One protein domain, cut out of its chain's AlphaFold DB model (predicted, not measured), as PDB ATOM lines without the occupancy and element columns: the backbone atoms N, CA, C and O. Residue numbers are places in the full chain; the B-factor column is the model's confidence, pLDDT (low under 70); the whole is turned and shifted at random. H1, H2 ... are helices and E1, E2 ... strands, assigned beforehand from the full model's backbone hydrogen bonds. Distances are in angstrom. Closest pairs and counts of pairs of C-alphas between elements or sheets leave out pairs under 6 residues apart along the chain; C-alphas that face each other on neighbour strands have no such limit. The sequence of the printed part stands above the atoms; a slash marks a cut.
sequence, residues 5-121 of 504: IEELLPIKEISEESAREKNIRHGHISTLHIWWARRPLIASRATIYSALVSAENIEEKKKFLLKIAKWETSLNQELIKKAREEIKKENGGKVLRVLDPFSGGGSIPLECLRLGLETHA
ATOM      1  N   ILE A   5     148.550 119.427  81.522       97.00
ATOM      2  CA  ILE A   5     148.688 118.049  82.018       97.00
ATOM      3  C   ILE A   5     148.910 117.007  80.907       97.00
ATOM      4  O   ILE A   5     149.510 115.971  81.177       97.00
ATOM      5  N   GLU A   6     148.451 117.272  79.680       96.56
ATOM      6  CA  GLU A   6     148.615 116.367  78.530       96.56
ATOM      7  C   GLU A   6     150.037 116.420  77.951       96.56
ATOM      8  O   GLU A   6     150.492 115.455  77.346       96.56
ATOM      9  N   GLU A   7     150.740 117.536  78.152       96.81
ATOM     10  CA  GLU A   7     152.079 117.779  77.604       96.81
ATOM     11  C   GLU A   7     153.175 117.698  78.677       96.81
ATOM     12  O   GLU A   7     154.293 117.258  78.410       96.81
ATOM     13  N   LEU A   8     152.877 118.126  79.907       95.06
ATOM     14  CA  LEU A   8     153.830 118.184  81.004       95.06
ATOM     15  C   LEU A   8     153.148 118.148  82.381       95.06
ATOM     16  O   LEU A   8     152.416 119.055  82.779       95.06
ATOM     17  N   LEU A   9     153.558 117.180  83.197       95.88
ATOM     18  CA  LEU A   9     153.368 117.214  84.643       95.88
ATOM     19  C   LEU A   9     154.701 116.848  85.325       95.88
ATOM     20  O   LEU A   9     155.204 115.748  85.094       95.88
ATOM     21  N   PRO A  10     155.307 117.728  86.148       95.88
ATOM     22  CA  PRO A  10     156.575 117.455  86.831       95.88
ATOM     23  C   PRO A  10     156.361 116.495  88.014       95.88
ATOM     24  O   PRO A  10     156.368 116.882  89.184       95.88
ATOM     25  N   ILE A  11     156.094 115.222  87.699       96.19
ATOM     26  CA  ILE A  11     155.675 114.189  88.661       96.19
ATOM     27  C   ILE A  11     156.713 114.003  89.767       96.19
ATOM     28  O   ILE A  11     156.330 113.818  90.923       96.19
ATOM     29  N   LYS A  12     158.010 114.053  89.438       97.19
ATOM     30  CA  LYS A  12     159.089 113.855  90.410       97.19
ATOM     31  C   LYS A  12     159.041 114.931  91.495       97.19
ATOM     32  O   LYS A  12     158.925 114.605  92.671       97.19
ATOM     33  N   GLU A  13     159.048 116.193  91.092       97.44
ATOM     34  CA  GLU A  13     159.045 117.345  91.991       97.44
ATOM     35  C   GLU A  13     157.754 117.404  92.823       97.44
ATOM     36  O   GLU A  13     157.802 117.589  94.039       97.44
ATOM     37  N   ILE A  14     156.595 117.159  92.196       96.81
ATOM     38  CA  ILE A  14     155.301 117.104  92.898       96.81
ATOM     39  C   ILE A  14     155.285 115.966  93.928       96.81
ATOM     40  O   ILE A  14     154.748 116.133  95.026       96.81
ATOM     41  N   SER A  15     155.863 114.808  93.597       96.38
ATOM     42  CA  SER A  15     155.914 113.649  94.498       96.38
ATOM     43  C   SER A  15     156.834 113.889  95.691       96.38
ATOM     44  O   SER A  15     156.485 113.507  96.808       96.38
ATOM     45  N   GLU A  16     157.980 114.543  95.480       96.88
ATOM     46  CA  GLU A  16     158.907 114.933  96.547       96.88
ATOM     47  C   GLU A  16     158.231 115.883  97.546       96.88
ATOM     48  O   GLU A  16     158.263 115.637  98.756       96.88
ATOM     49  N   GLU A  17     157.533 116.910  97.057       96.19
ATOM     50  CA  GLU A  17     156.787 117.840  97.911       96.19
ATOM     51  C   GLU A  17     155.579 117.169  98.591       96.19
ATOM     52  O   GLU A  17     155.362 117.330  99.793       96.19
ATOM     53  N   SER A  18     154.847 116.304  97.882       95.06
ATOM     54  CA  SER A  18     153.742 115.517  98.460       95.06
ATOM     55  C   SER A  18     154.207 114.551  99.559       95.06
ATOM     56  O   SER A  18     153.463 114.251 100.495       95.06
ATOM     57  N   ALA A  19     155.437 114.033  99.471       94.44
ATOM     58  CA  ALA A  19     156.027 113.215 100.526       94.44
ATOM     59  C   ALA A  19     156.394 114.060 101.756       94.44
ATOM     60  O   ALA A  19     156.140 113.625 102.884       94.44
ATOM     61  N   ARG A  20     156.927 115.275 101.553       93.25
ATOM     62  CA  ARG A  20     157.213 116.241 102.631       93.25
ATOM     63  C   ARG A  20     155.938 116.662 103.364       93.25
ATOM     64  O   ARG A  20     155.918 116.656 104.596       93.25
ATOM     65  N   GLU A  21     154.857 116.911 102.624       91.94
ATOM     66  CA  GLU A  21     153.537 117.290 103.151       91.94
ATOM     67  C   GLU A  21     153.019 116.326 104.232       91.94
ATOM     68  O   GLU A  21     152.429 116.750 105.228       91.94
ATOM     69  N   LYS A  22     153.307 115.020 104.114       86.31
ATOM     70  CA  LYS A  22     152.870 114.006 105.093       86.31
ATOM     71  C   LYS A  22     153.378 114.254 106.511       86.31
ATOM     72  O   LYS A  22     152.774 113.734 107.453       86.31
ATOM     73  N   ASN A  23     154.446 115.031 106.684       87.69
ATOM     74  CA  ASN A  23     155.020 115.377 107.986       87.69
ATOM     75  C   ASN A  23     154.568 116.745 108.505       87.69
ATOM     76  O   ASN A  23     154.892 117.107 109.635       87.69
ATOM     77  N   ILE A  24     153.773 117.483 107.733       88.69
ATOM     78  CA  ILE A  24     153.270 118.793 108.129       88.69
ATOM     79  C   ILE A  24     152.143 118.611 109.146       88.69
ATOM     80  O   ILE A  24     151.239 117.780 108.995       88.69
ATOM     81  N   ARG A  25     152.254 119.350 110.250       83.69
ATOM     82  CA  ARG A  25     151.333 119.293 111.397       83.69
ATOM     83  C   ARG A  25     150.781 120.663 111.795       83.69
ATOM     84  O   ARG A  25     149.990 120.735 112.723       83.69
ATOM     85  N   HIS A  26     151.188 121.727 111.108       85.12
ATOM     86  CA  HIS A  26     150.722 123.089 111.357       85.12
ATOM     87  C   HIS A  26     149.834 123.510 110.189       85.12
ATOM     88  O   HIS A  26     150.293 123.504 109.050       85.12
ATOM     89  N   GLY A  27     148.560 123.812 110.447       86.62
ATOM     90  CA  GLY A  27     147.616 124.298 109.432       86.62
ATOM     91  C   GLY A  27     147.052 123.240 108.476       86.62
ATOM     92  O   GLY A  27     146.022 123.458 107.851       86.62
ATOM     93  N   HIS A  28     147.679 122.070 108.366       93.19
ATOM     94  CA  HIS A  28     147.236 121.028 107.442       93.19
ATOM     95  C   HIS A  28     145.920 120.375 107.905       93.19
ATOM     96  O   HIS A  28     145.725 120.116 109.090       93.19
ATOM     97  N   ILE A  29     145.019 120.013 106.988       93.06
ATOM     98  CA  ILE A  29     143.713 119.399 107.329       93.06
ATOM     99  C   ILE A  29     143.824 118.024 108.020       93.06
ATOM    100  O   ILE A  29     142.860 117.503 108.565       93.06
ATOM    101  N   SER A  30     145.026 117.442 108.052       90.25
ATOM    102  CA  SER A  30     145.358 116.222 108.811       90.25
ATOM    103  C   SER A  30     145.356 116.385 110.304       90.25
ATOM    104  O   SER A  30     145.223 115.390 111.013       90.25
ATOM    105  N   THR A  31     145.514 117.613 110.774       90.88
ATOM    106  CA  THR A  31     145.453 117.921 112.193       90.88
ATOM    107  C   THR A  31     144.067 118.367 112.635       90.88
ATOM    108  O   THR A  31     143.839 118.420 113.838       90.88
ATOM    109  N   LEU A  32     143.143 118.582 111.689       92.81
ATOM    110  CA  LEU A  32     141.717 118.747 111.957       92.81
ATOM    111  C   LEU A  32     141.049 117.387 112.217       92.81
ATOM    112  O   LEU A  32     140.479 117.179 113.284       92.81
ATOM    113  N   HIS A  33     141.160 116.448 111.267       91.44
ATOM    114  CA  HIS A  33     140.654 115.075 111.399       91.44
ATOM    115  C   HIS A  33     141.429 114.079 110.514       91.44
ATOM    116  O   HIS A  33     142.025 114.451 109.492       91.44
ATOM    117  N   ILE A  34     141.473 112.805 110.919       84.62
ATOM    118  CA  ILE A  34     142.103 111.737 110.134       84.62
ATOM    119  C   ILE A  34     141.080 111.129 109.176       84.62
ATOM    120  O   ILE A  34     140.128 110.477 109.585       84.62
ATOM    121  N   TRP A  35     141.376 111.229 107.880       88.56
ATOM    122  CA  TRP A  35     140.715 110.449 106.839       88.56
ATOM    123  C   TRP A  35     141.720 109.526 106.150       88.56
ATOM    124  O   TRP A  35     142.739 109.983 105.622       88.56
ATOM    125  N   TRP A  36     141.438 108.224 106.147       81.44
ATOM    126  CA  TRP A  36     142.384 107.183 105.730       81.44
ATOM    127  C   TRP A  36     142.794 107.239 104.258       81.44
ATOM    128  O   TRP A  36     143.921 106.880 103.924       81.44
ATOM    129  N   ALA A  37     141.912 107.717 103.385       81.25
ATOM    130  CA  ALA A  37     142.144 107.775 101.944       81.25
ATOM    131  C   ALA A  37     142.549 109.176 101.449       81.25
ATOM    132  O   ALA A  37     142.388 109.491 100.270       81.25
ATOM    133  N   ARG A  38     143.047 110.050 102.334       85.62
ATOM    134  CA  ARG A  38     143.348 111.434 101.955       85.62
ATOM    135  C   ARG A  38     144.482 111.519 100.922       85.62
ATOM    136  O   ARG A  38     145.584 111.017 101.150       85.62
ATOM    137  N   ARG A  39     144.231 112.231  99.819       90.31
ATOM    138  CA  ARG A  39     145.243 112.577  98.807       90.31
ATOM    139  C   ARG A  39     146.098 113.778  99.250       90.31
ATOM    140  O   ARG A  39     145.573 114.646  99.946       90.31
ATOM    141  N   PRO A  40     147.386 113.854  98.869       94.12
ATOM    142  CA  PRO A  40     148.207 115.043  99.117       94.12
ATOM    143  C   PRO A  40     147.548 116.300  98.523       94.12
ATOM    144  O   PRO A  40     147.077 116.251  97.379       94.12
ATOM    145  N   LEU A  41     147.485 117.409  99.268       95.81
ATOM    146  CA  LEU A  41     146.919 118.662  98.753       95.81
ATOM    147  C   LEU A  41     147.810 119.222  97.652       95.81
ATOM    148  O   LEU A  41     147.306 119.742  96.661       95.81
ATOM    149  N   ILE A  42     149.129 119.056  97.782       96.69
ATOM    150  CA  ILE A  42     150.096 119.526  96.786       96.69
ATOM    151  C   ILE A  42     149.845 118.865  95.429       96.69
ATOM    152  O   ILE A  42     149.702 119.560  94.421       96.69
ATOM    153  N   ALA A  43     149.728 117.534  95.409       96.62
ATOM    154  CA  ALA A  43     149.389 116.798  94.196       96.62
ATOM    155  C   ALA A  43     148.017 117.216  93.652       96.62
ATOM    156  O   ALA A  43     147.892 117.469  92.458       96.62
ATOM    157  N   SER A  44     147.013 117.356  94.526       96.50
ATOM    158  CA  SER A  44     145.657 117.755  94.127       96.50
ATOM    159  C   SER A  44     145.663 119.124  93.434       96.50
ATOM    160  O   SER A  44     145.199 119.236  92.301       96.50
ATOM    161  N   ARG A  45     146.279 120.143  94.049       97.50
ATOM    162  CA  ARG A  45     146.420 121.494  93.480       97.50
ATOM    163  C   ARG A  45     147.140 121.479  92.138       97.50
ATOM    164  O   ARG A  45     146.689 122.125  91.196       97.50
ATOM    165  N   ALA A  46     148.254 120.753  92.055       97.81
ATOM    166  CA  ALA A  46     149.054 120.678  90.842       97.81
ATOM    167  C   ALA A  46     148.272 120.038  89.686       97.81
ATOM    168  O   ALA A  46     148.253 120.574  88.581       97.81
ATOM    169  N   THR A  47     147.581 118.927  89.951       97.19
ATOM    170  CA  THR A  47     146.749 118.240  88.958       97.19
ATOM    171  C   THR A  47     145.587 119.114  88.492       97.19
ATOM    172  O   THR A  47     145.374 119.219  87.286       97.19
ATOM    173  N   ILE A  48     144.871 119.776  89.409       97.50
ATOM    174  CA  ILE A  48     143.742 120.656  89.063       97.50
ATOM    175  C   ILE A  48     144.222 121.820  88.192       97.50
ATOM    176  O   ILE A  48     143.660 122.054  87.124       97.50
ATOM    177  N   TYR A  49     145.288 122.516  88.604       98.06
ATOM    178  CA  TYR A  49     145.841 123.625  87.830       98.06
ATOM    179  C   TYR A  49     146.222 123.180  86.413       98.06
ATOM    180  O   TYR A  49     145.741 123.750  85.436       98.06
ATOM    181  N   SER A  50     147.019 122.113  86.289       97.88
ATOM    182  CA  SER A  50     147.486 121.620  84.989       97.88
ATOM    183  C   SER A  50     146.367 121.102  84.082       97.88
ATOM    184  O   SER A  50     146.526 121.106  82.863       97.88
ATOM    185  N   ALA A  51     145.246 120.647  84.647       97.06
ATOM    186  CA  ALA A  51     144.079 120.226  83.877       97.06
ATOM    187  C   ALA A  51     143.283 121.412  83.306       97.06
ATOM    188  O   ALA A  51     142.616 121.272  82.281       97.06
ATOM    189  N   LEU A  52     143.353 122.578  83.955       96.75
ATOM    190  CA  LEU A  52     142.540 123.745  83.616       96.75
ATOM    191  C   LEU A  52     143.282 124.805  82.808       96.75
ATOM    192  O   LEU A  52     142.627 125.634  82.178       96.75
ATOM    193  N   VAL A  53     144.612 124.759  82.758       96.81
ATOM    194  CA  VAL A  53     145.407 125.659  81.915       96.81
ATOM    195  C   VAL A  53     145.896 124.964  80.641       96.81
ATOM    196  O   VAL A  53     146.064 123.746  80.588       96.81
ATOM    197  N   SER A  54     146.101 125.729  79.577       96.62
ATOM    198  CA  SER A  54     146.656 125.290  78.304       96.62
ATOM    199  C   SER A  54     148.138 124.941  78.400       96.62
ATOM    200  O   SER A  54     148.837 125.377  79.310       96.62
ATOM    201  N   ALA A  55     148.646 124.218  77.410       96.00
ATOM    202  CA  ALA A  55     150.071 123.967  77.234       96.00
ATOM    203  C   ALA A  55     150.809 125.108  76.494       96.00
ATOM    204  O   ALA A  55     151.886 124.894  75.950       96.00
ATOM    205  N   GLU A  56     150.264 126.324  76.426       94.06
ATOM    206  CA  GLU A  56     151.022 127.468  75.903       94.06
ATOM    207  C   GLU A  56     152.074 127.922  76.921       94.06
ATOM    208  O   GLU A  56     151.827 127.897  78.125       94.06
ATOM    209  N   ASN A  57     153.255 128.341  76.455       94.88
ATOM    210  CA  ASN A  57     154.363 128.774  77.321       94.88
ATOM    211  C   ASN A  57     154.730 127.735  78.403       94.88
ATOM    212  O   ASN A  57     154.933 128.083  79.567       94.88
ATOM    213  N   ILE A  58     154.825 126.451  78.014       95.81
ATOM    214  CA  ILE A  58     155.020 125.292  78.912       95.81
ATOM    215  C   ILE A  58     156.071 125.548  79.996       95.81
ATOM    216  O   ILE A  58     155.829 125.250  81.161       95.81
ATOM    217  N   GLU A  59     157.226 126.109  79.641       96.19
ATOM    218  CA  GLU A  59     158.319 126.305  80.597       96.19
ATOM    219  C   GLU A  59     157.999 127.374  81.659       96.19
ATOM    220  O   GLU A  59     158.378 127.236  82.823       96.19
ATOM    221  N   GLU A  60     157.251 128.422  81.300       96.69
ATOM    222  CA  GLU A  60     156.755 129.400  82.273       96.69
ATOM    223  C   GLU A  60     155.694 128.768  83.181       96.69
ATOM    224  O   GLU A  60     155.781 128.880  84.410       96.69
ATOM    225  N   LYS A  61     154.748 128.029  82.592       96.44
ATOM    226  CA  LYS A  61     153.695 127.335  83.342       96.44
ATOM    227  C   LYS A  61     154.255 126.274  84.277       96.44
ATOM    228  O   LYS A  61     153.811 126.184  85.416       96.44
ATOM    229  N   LYS A  62     155.291 125.540  83.864       97.31
ATOM    230  CA  LYS A  62     156.038 124.606  84.718       97.31
ATOM    231  C   LYS A  62     156.621 125.319  85.933       97.31
ATOM    232  O   LYS A  62     156.435 124.868  87.063       97.31
ATOM    233  N   LYS A  63     157.314 126.443  85.722       97.38
ATOM    234  CA  LYS A  63     157.911 127.229  86.813       97.38
ATOM    235  C   LYS A  63     156.849 127.746  87.778       97.38
ATOM    236  O   LYS A  63     157.080 127.737  88.986       97.38
ATOM    237  N   PHE A  64     155.701 128.190  87.273       98.00
ATOM    238  CA  PHE A  64     154.596 128.639  88.115       98.00
ATOM    239  C   PHE A  64     153.926 127.482  88.871       98.00
ATOM    240  O   PHE A  64     153.758 127.572  90.087       98.00
ATOM    241  N   LEU A  65     153.659 126.360  88.198       97.94
ATOM    242  CA  LEU A  65     153.135 125.130  88.794       97.94
ATOM    243  C   LEU A  65     153.993 124.667  89.978       97.94
ATOM    244  O   LEU A  65     153.470 124.421  91.059       97.94
ATOM    245  N   LEU A  66     155.319 124.626  89.814       97.56
ATOM    246  CA  LEU A  66     156.249 124.249  90.885       97.56
ATOM    247  C   LEU A  66     156.299 125.257  92.046       97.56
ATOM    248  O   LEU A  66     156.708 124.897  93.150       97.56
ATOM    249  N   LYS A  67     155.896 126.517  91.831       97.38
ATOM    250  CA  LYS A  67     155.750 127.504  92.912       97.38
ATOM    251  C   LYS A  67     154.468 127.276  93.705       97.38
ATOM    252  O   LYS A  67     154.511 127.359  94.929       97.38
ATOM    253  N   ILE A  68     153.349 126.996  93.035       96.56
ATOM    254  CA  ILE A  68     152.066 126.760  93.713       96.56
ATOM    255  C   ILE A  68     151.973 125.348  94.303       96.56
ATOM    256  O   ILE A  68     151.258 125.158  95.280       96.56
ATOM    257  N   ALA A  69     152.721 124.371  93.788       95.81
ATOM    258  CA  ALA A  69     152.790 122.994  94.287       95.81
ATOM    259  C   ALA A  69     153.711 122.845  95.519       95.81
ATOM    260  O   ALA A  69     154.514 121.919  95.598       95.81
ATOM    261  N   LYS A  70     153.602 123.766  96.482       95.62
ATOM    262  CA  LYS A  70     154.307 123.727  97.771       95.62
ATOM    263  C   LYS A  70     153.347 124.042  98.911       95.62
ATOM    264  O   LYS A  70     152.334 124.729  98.724       95.62
ATOM    265  N   TRP A  71     153.641 123.534 100.104       94.81
ATOM    266  CA  TRP A  71     152.820 123.831 101.277       94.81
ATOM    267  C   TRP A  71     152.999 125.284 101.727       94.81
ATOM    268  O   TRP A  71     152.026 125.973 102.022       94.81
ATOM    269  N   GLU A  72     154.233 125.776 101.715       94.06
ATOM    270  CA  GLU A  72     154.636 127.097 102.204       94.06
ATOM    271  C   GLU A  72     153.977 128.231 101.413       94.06
ATOM    272  O   GLU A  72     153.724 129.308 101.943       94.06
ATOM    273  N   THR A  73     153.656 127.983 100.143       93.94
ATOM    274  CA  THR A  73     152.995 128.943  99.253       93.94
ATOM    275  C   THR A  73     151.477 128.776  99.213       93.94
ATOM    276  O   THR A  73     150.804 129.526  98.511       93.94
ATOM    277  N   SER A  74     150.909 127.835  99.979       93.19
ATOM    278  CA  SER A  74     149.474 127.516  99.941       93.19
ATOM    279  C   SER A  74     148.553 128.664 100.356       93.19
ATOM    280  O   SER A  74     147.396 128.661  99.953       93.19
ATOM    281  N   LEU A  75     149.040 129.639 101.128       93.81
ATOM    282  CA  LEU A  75     148.300 130.850 101.513       93.81
ATOM    283  C   LEU A  75     148.847 132.125 100.859       93.81
ATOM    284  O   LEU A  75     148.453 133.228 101.234       93.81
ATOM    285  N   ASN A  76     149.762 132.003  99.893       96.50
ATOM    286  CA  ASN A  76     150.277 133.172  99.196       96.50
ATOM    287  C   ASN A  76     149.173 133.761  98.300       96.50
ATOM    288  O   ASN A  76     148.820 133.187  97.269       96.50
ATOM    289  N   GLN A  77     148.646 134.914  98.712       94.62
ATOM    290  CA  GLN A  77     147.503 135.574  98.078       94.62
ATOM    291  C   GLN A  77     147.786 135.987  96.630       94.62
ATOM    292  O   GLN A  77     146.916 135.850  95.774       94.62
ATOM    293  N   GLU A  78     149.009 136.428  96.327       96.75
ATOM    294  CA  GLU A  78     149.408 136.817  94.971       96.75
ATOM    295  C   GLU A  78     149.442 135.608  94.031       96.75
ATOM    296  O   GLU A  78     148.931 135.668  92.913       96.75
ATOM    297  N   LEU A  79     150.000 134.485  94.494       97.62
ATOM    298  CA  LEU A  79     150.056 133.247  93.717       97.62
ATOM    299  C   LEU A  79     148.665 132.640  93.515       97.62
ATOM    300  O   LEU A  79     148.359 132.198  92.408       97.62
ATOM    301  N   ILE A  80     147.817 132.646  94.549       96.88
ATOM    302  CA  ILE A  80     146.421 132.201  94.445       96.88
ATOM    303  C   ILE A  80     145.676 133.064  93.427       96.88
ATOM    304  O   ILE A  80     145.049 132.525  92.518       96.88
ATOM    305  N   LYS A  81     145.765 134.394  93.548       96.56
ATOM    306  CA  LYS A  81     145.103 135.329  92.637       96.56
ATOM    307  C   LYS A  81     145.558 135.119  91.194       96.56
ATOM    308  O   LYS A  81     144.710 134.948  90.325       96.56
ATOM    309  N   LYS A  82     146.872 135.021  90.957       97.31
ATOM    310  CA  LYS A  82     147.419 134.738  89.622       97.31
ATOM    311  C   LYS A  82     146.876 133.423  89.054       97.31
ATOM    312  O   LYS A  82     146.443 133.394  87.908       97.31
ATOM    313  N   ALA A  83     146.854 132.351  89.852       97.44
ATOM    314  CA  ALA A  83     146.327 131.062  89.408       97.44
ATOM    315  C   ALA A  83     144.830 131.140  89.056       97.44
ATOM    316  O   ALA A  83     144.418 130.611  88.027       97.44
ATOM    317  N   ARG A  84     144.027 131.831  89.876       97.00
ATOM    318  CA  ARG A  84     142.591 132.054  89.636       97.00
ATOM    319  C   ARG A  84     142.333 132.839  88.351       97.00
ATOM    320  O   ARG A  84     141.488 132.443  87.555       97.00
ATOM    321  N   GLU A  85     143.064 133.933  88.143       96.12
ATOM    322  CA  GLU A  85     142.946 134.781  86.950       96.12
ATOM    323  C   GLU A  85     143.329 134.024  85.674       96.12
ATOM    324  O   GLU A  85     142.619 134.111  84.672       96.12
ATOM    325  N   GLU A  86     144.411 133.243  85.714       96.38
ATOM    326  CA  GLU A  86     144.856 132.426  84.581       96.38
ATOM    327  C   GLU A  86     143.837 131.327  84.250       96.38
ATOM    328  O   GLU A  86     143.411 131.216  83.099       96.38
ATOM    329  N   ILE A  87     143.350 130.591  85.259       96.75
ATOM    330  CA  ILE A  87     142.285 129.593  85.085       96.75
ATOM    331  C   ILE A  87     141.023 130.242  84.501       96.75
ATOM    332  O   ILE A  87     140.472 129.725  83.527       96.75
ATOM    333  N   LYS A  88     140.566 131.379  85.043       95.44
ATOM    334  CA  LYS A  88     139.371 132.080  84.546       95.44
ATOM    335  C   LYS A  88     139.562 132.512  83.090       95.44
ATOM    336  O   LYS A  88     138.711 132.225  82.248       95.44
ATOM    337  N   LYS A  89     140.694 133.145  82.764       95.12
ATOM    338  CA  LYS A  89     141.018 133.618  81.409       95.12
ATOM    339  C   LYS A  89     141.020 132.478  80.390       95.12
ATOM    340  O   LYS A  89     140.414 132.604  79.329       95.12
ATOM    341  N   GLU A  90     141.671 131.365  80.707       95.12
ATOM    342  CA  GLU A  90     141.840 130.247  79.772       95.12
ATOM    343  C   GLU A  90     140.599 129.363  79.626       95.12
ATOM    344  O   GLU A  90     140.542 128.511  78.737       95.12
ATOM    345  N   ASN A  91     139.578 129.587  80.454       93.88
ATOM    346  CA  ASN A  91     138.307 128.873  80.393       93.88
ATOM    347  C   ASN A  91     137.130 129.815  80.103       93.88
ATOM    348  O   ASN A  91     136.028 129.656  80.627       93.88
ATOM    349  N   GLY A  92     137.361 130.794  79.224       91.81
ATOM    350  CA  GLY A  92     136.306 131.640  78.661       91.81
ATOM    351  C   GLY A  92     135.819 132.743  79.596       91.81
ATOM    352  O   GLY A  92     134.694 133.212  79.443       91.81
ATOM    353  N   GLY A  93     136.638 133.141  80.571       91.44
ATOM    354  CA  GLY A  93     136.317 134.214  81.506       91.44
ATOM    355  C   GLY A  93     135.274 133.836  82.555       91.44
ATOM    356  O   GLY A  93     134.780 134.732  83.224       91.44
ATOM    357  N   LYS A  94     134.941 132.549  82.708       88.56
ATOM    358  CA  LYS A  94     133.901 132.063  83.626       88.56
ATOM    359  C   LYS A  94     134.503 131.356  84.831       88.56
ATOM    360  O   LYS A  94     135.542 130.704  84.726       88.56
ATOM    361  N   VAL A  95     133.816 131.446  85.964       90.31
ATOM    362  CA  VAL A  95     134.108 130.597  87.123       90.31
ATOM    363  C   VAL A  95     133.618 129.183  86.824       90.31
ATOM    364  O   VAL A  95     132.462 128.976  86.457       90.31
ATOM    365  N   LEU A  96     134.516 128.201  86.920       94.50
ATOM    366  CA  LEU A  96     134.165 126.808  86.658       94.50
ATOM    367  C   LEU A  96     133.552 126.159  87.893       94.50
ATOM    368  O   LEU A  96     133.978 126.418  89.020       94.50
ATOM    369  N   ARG A  97     132.609 125.249  87.643       95.00
ATOM    370  CA  ARG A  97     132.011 124.386  88.662       95.00
ATOM    371  C   ARG A  97     132.681 123.025  88.658       95.00
ATOM    372  O   ARG A  97     132.871 122.436  87.594       95.00
ATOM    373  N   VAL A  98     132.998 122.513  89.840       95.19
ATOM    374  CA  VAL A  98     133.551 121.169  90.028       95.19
ATOM    375  C   VAL A  98     132.671 120.396  90.990       95.19
ATOM    376  O   VAL A  98     132.329 120.902  92.054       95.19
ATOM    377  N   LEU A  99     132.343 119.160  90.622       96.12
ATOM    378  CA  LEU A  99     131.699 118.189  91.493       96.12
ATOM    379  C   LEU A  99     132.697 117.080  91.828       96.12
ATOM    380  O   LEU A  99     133.165 116.390  90.923       96.12
ATOM    381  N   ASP A 100     132.987 116.887  93.113       94.88
ATOM    382  CA  ASP A 100     133.681 115.700  93.619       94.88
ATOM    383  C   ASP A 100     132.671 114.788  94.347       94.88
ATOM    384  O   ASP A 100     132.300 115.062  95.496       94.88
ATOM    385  N   PRO A 101     132.194 113.708  93.694       92.50
ATOM    386  CA  PRO A 101     131.169 112.831  94.253       92.50
ATOM    387  C   PRO A 101     131.689 111.858  95.327       92.50
ATOM    388  O   PRO A 101     130.882 111.152  95.929       92.50
ATOM    389  N   PHE A 102     133.008 111.793  95.556       90.06
ATOM    390  CA  PHE A 102     133.653 110.894  96.523       90.06
ATOM    391  C   PHE A 102     134.724 111.648  97.314       90.06
ATOM    392  O   PHE A 102     135.890 111.243  97.399       90.06
ATOM    393  N   SER A 103     134.310 112.780  97.879       93.19
ATOM    394  CA  SER A 103     135.222 113.789  98.412       93.19
ATOM    395  C   SER A 103     136.010 113.315  99.635       93.19
ATOM    396  O   SER A 103     137.122 113.804  99.882       93.19
ATOM    397  N   GLY A 104     135.472 112.370 100.415       93.12
ATOM    398  CA  GLY A 104     136.113 111.820 101.601       93.12
ATOM    399  C   GLY A 104     136.652 112.909 102.530       93.12
ATOM    400  O   GLY A 104     135.915 113.730 103.061       93.12
ATOM    401  N   GLY A 105     137.976 112.943 102.701       91.75
ATOM    402  CA  GLY A 105     138.673 113.909 103.557       91.75
ATOM    403  C   GLY A 105     138.857 115.313 102.967       91.75
ATOM    404  O   GLY A 105     139.531 116.127 103.591       91.75
ATOM    405  N   GLY A 106     138.335 115.588 101.769       94.88
ATOM    406  CA  GLY A 106     138.207 116.939 101.220       94.88
ATOM    407  C   GLY A 106     139.429 117.524 100.512       94.88
ATOM    408  O   GLY A 106     139.441 118.721 100.249       94.88
ATOM    409  N   SER A 107     140.455 116.731 100.184       95.00
ATOM    410  CA  SER A 107     141.685 117.262  99.568       95.00
ATOM    411  C   SER A 107     141.467 117.936  98.217       95.00
ATOM    412  O   SER A 107     141.912 119.059  98.010       95.00
ATOM    413  N   ILE A 108     140.810 117.238  97.291       96.00
ATOM    414  CA  ILE A 108     140.534 117.743  95.944       96.00
ATOM    415  C   ILE A 108     139.609 118.964  96.011       96.00
ATOM    416  O   ILE A 108     140.015 120.011  95.507       96.00
ATOM    417  N   PRO A 109     138.438 118.913  96.679       96.62
ATOM    418  CA  PRO A 109     137.550 120.067  96.720       96.62
ATOM    419  C   PRO A 109     138.170 121.273  97.443       96.62
ATOM    420  O   PRO A 109     137.954 122.407  97.023       96.62
ATOM    421  N   LEU A 110     139.005 121.073  98.468       96.81
ATOM    422  CA  LEU A 110     139.702 122.187  99.120       96.81
ATOM    423  C   LEU A 110     140.632 122.923  98.153       96.81
ATOM    424  O   LEU A 110     140.718 124.150  98.175       96.81
ATOM    425  N   GLU A 111     141.343 122.184  97.306       97.38
ATOM    426  CA  GLU A 111     142.257 122.787  96.342       97.38
ATOM    427  C   GLU A 111     141.519 123.364  95.126       97.38
ATOM    428  O   GLU A 111     141.950 124.396  94.613       97.38
ATOM    429  N   CYS A 112     140.364 122.810  94.738       96.88
ATOM    430  CA  CYS A 112     139.435 123.456  93.803       96.88
ATOM    431  C   CYS A 112     138.973 124.821  94.337       96.88
ATOM    432  O   CYS A 112     139.119 125.836  93.654       96.88
ATOM    433  N   LEU A 113     138.512 124.871  95.591       95.75
ATOM    434  CA  LEU A 113     138.120 126.106  96.274       95.75
ATOM    435  C   LEU A 113     139.288 127.109  96.312       95.75
ATOM    436  O   LEU A 113     139.134 128.285  95.970       95.75
ATOM    437  N   ARG A 114     140.495 126.650  96.667       96.38
ATOM    438  CA  ARG A 114     141.703 127.491  96.693       96.38
ATOM    439  C   ARG A 114     142.000 128.093  95.318       96.38
ATOM    440  O   ARG A 114     142.283 129.286  95.230       96.38
ATOM    441  N   LEU A 115     141.843 127.311  94.253       97.19
ATOM    442  CA  LEU A 115     142.020 127.729  92.858       97.19
ATOM    443  C   LEU A 115     140.826 128.501  92.269       97.19
ATOM    444  O   LEU A 115     140.831 128.802  91.078       97.19
ATOM    445  N   GLY A 116     139.848 128.892  93.093       95.50
ATOM    446  CA  GLY A 116     138.763 129.792  92.693       95.50
ATOM    447  C   GLY A 116     137.633 129.110  91.936       95.50
ATOM    448  O   GLY A 116     136.942 129.776  91.173       95.50
ATOM    449  N   LEU A 117     137.467 127.800  92.116       95.94
ATOM    450  CA  LEU A 117     136.410 127.024  91.479       95.94
ATOM    451  C   LEU A 117     135.198 126.923  92.405       95.94
ATOM    452  O   LEU A 117     135.343 126.651  93.601       95.94
ATOM    453  N   GLU A 118     134.000 127.066  91.847       95.06
ATOM    454  CA  GLU A 118     132.763 126.779  92.570       95.06
ATOM    455  C   GLU A 118     132.697 125.267  92.819       95.06
ATOM    456  O   GLU A 118     132.574 124.459  91.897       95.06
ATOM    457  N   THR A 119     132.872 124.873  94.077       94.75
ATOM    458  CA  THR A 119     133.169 123.487  94.433       94.75
ATOM    459  C   THR A 119     131.993 122.844  95.152       94.75
ATOM    460  O   THR A 119     131.594 123.289  96.225       94.75
ATOM    461  N   HIS A 120     131.508 121.743  94.588       94.81
ATOM    462  CA  HIS A 120     130.468 120.885  95.140       94.81
ATOM    463  C   HIS A 120     131.101 119.562  95.572       94.81
ATOM    464  O   HIS A 120     131.746 118.885  94.773       94.81
ATOM    465  N   ALA A 121     130.940 119.198  96.840       95.25
ATOM    466  CA  ALA A 121     131.540 118.008  97.434       95.25
ATOM    467  C   ALA A 121     130.442 117.116  98.020       95.25
ATOM    468  O   ALA A 121     129.624 117.587  98.810       95.25
TER     469      ALA A 121
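Overview. This is residues 5 to 121 of the 504 residues of the protein "DUF1156 domain-containing protein" of Thermocrinis ruber (UniProt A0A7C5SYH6). Helix H2 lies in the middle of this domain, with H1 and H3 running the other way over one side of it, H4 packed on its last residues, and the short H5 crossing it on the side away from H1 and H3. Beyond H5, a small wall of two parallel strands, E1 and E2, covers that helix, while the long stretch of residues 22 to 40 makes one end of the longest axis. The 117 printed residues include five named helices and two named strands, in the order H1 H2 H3 H4 E1 H5 E2, and the class is mostly helix. The whole is compact, with a radius of gyration of the C-alphas of 13.7 A and spans of 38 by 29 by 26 A.

Along the chain. Find C-alpha 97 at (132.011, 124.386, 88.662); there E1 begins and runs through residues 97 to 100, 10.1 A long. Its partner E2, residues 118 to 121, is also 10.1 A long and ends at C-alpha 121, (131.540, 118.008, 97.434). Between them in the chain look for H5, residues 107 to 114, 10.6 A. Earlier come H2, residues 41 to 52, 16.6 A; H3, residues 58 to 68, 15.2 A; and H4, residues 77 to 90, the longest helix at 19.9 A. Go back to C-alpha 11 at (155.675, 114.189, 88.661) for H1, residues 11 to 21, 15.0 A.

Arrangement. Start at the sheet: E1 and E2 are parallel, 16 degrees between their directions, with N 98 and O 118 at 2.9 A and N 120 and O 98 at 2.8 A, within hydrogen-bond range. E1, H5 and E2 form a strand-helix-strand unit, two parallel neighbour strands with a helix between them, and its crossover is right-handed. The closest C-alphas of H5 and E2, Leu 113 and Thr 119, are 5.9 A apart. From H5 step to H2, the hub, which touches the four other helices. H5 and H2 touch at Arg 45 and Glu 111, their closest C-alphas, 5.2 A apart, at a steep tilt of 61 degrees. With residues 41 to 46 alone H2 touches H1, closest at the C-alphas of Ser 18 and Ile 42, 5.7 A; this helical hairpin has a tilt of 35.3 degrees, only just steep. H2 and H3 are a helical hairpin too, at a shallow tilt of 32 degrees; residues 45 to 50 alone of H2 touch H3, closest at the C-alphas of Ala 46 and Leu 65, 6.4 A. Residues 49 to 52 alone touch H4, closest at the C-alphas of Leu 52 and Ile 87, 6.0 A. H1 and H4 are apart. In H1, H2, H3, H4 and H5 every O i to N i+4 pair is within hydrogen-bond range.

Size, cuts and confidence. The two C-alphas farthest apart, those of His 33 and Asn 57, are 39.2 A from each other. The printed part has no cut; the link from H1 to H2, 19 residues, is long. The mean pLDDT of the printed part is 94.4, and no printed residue is under 70.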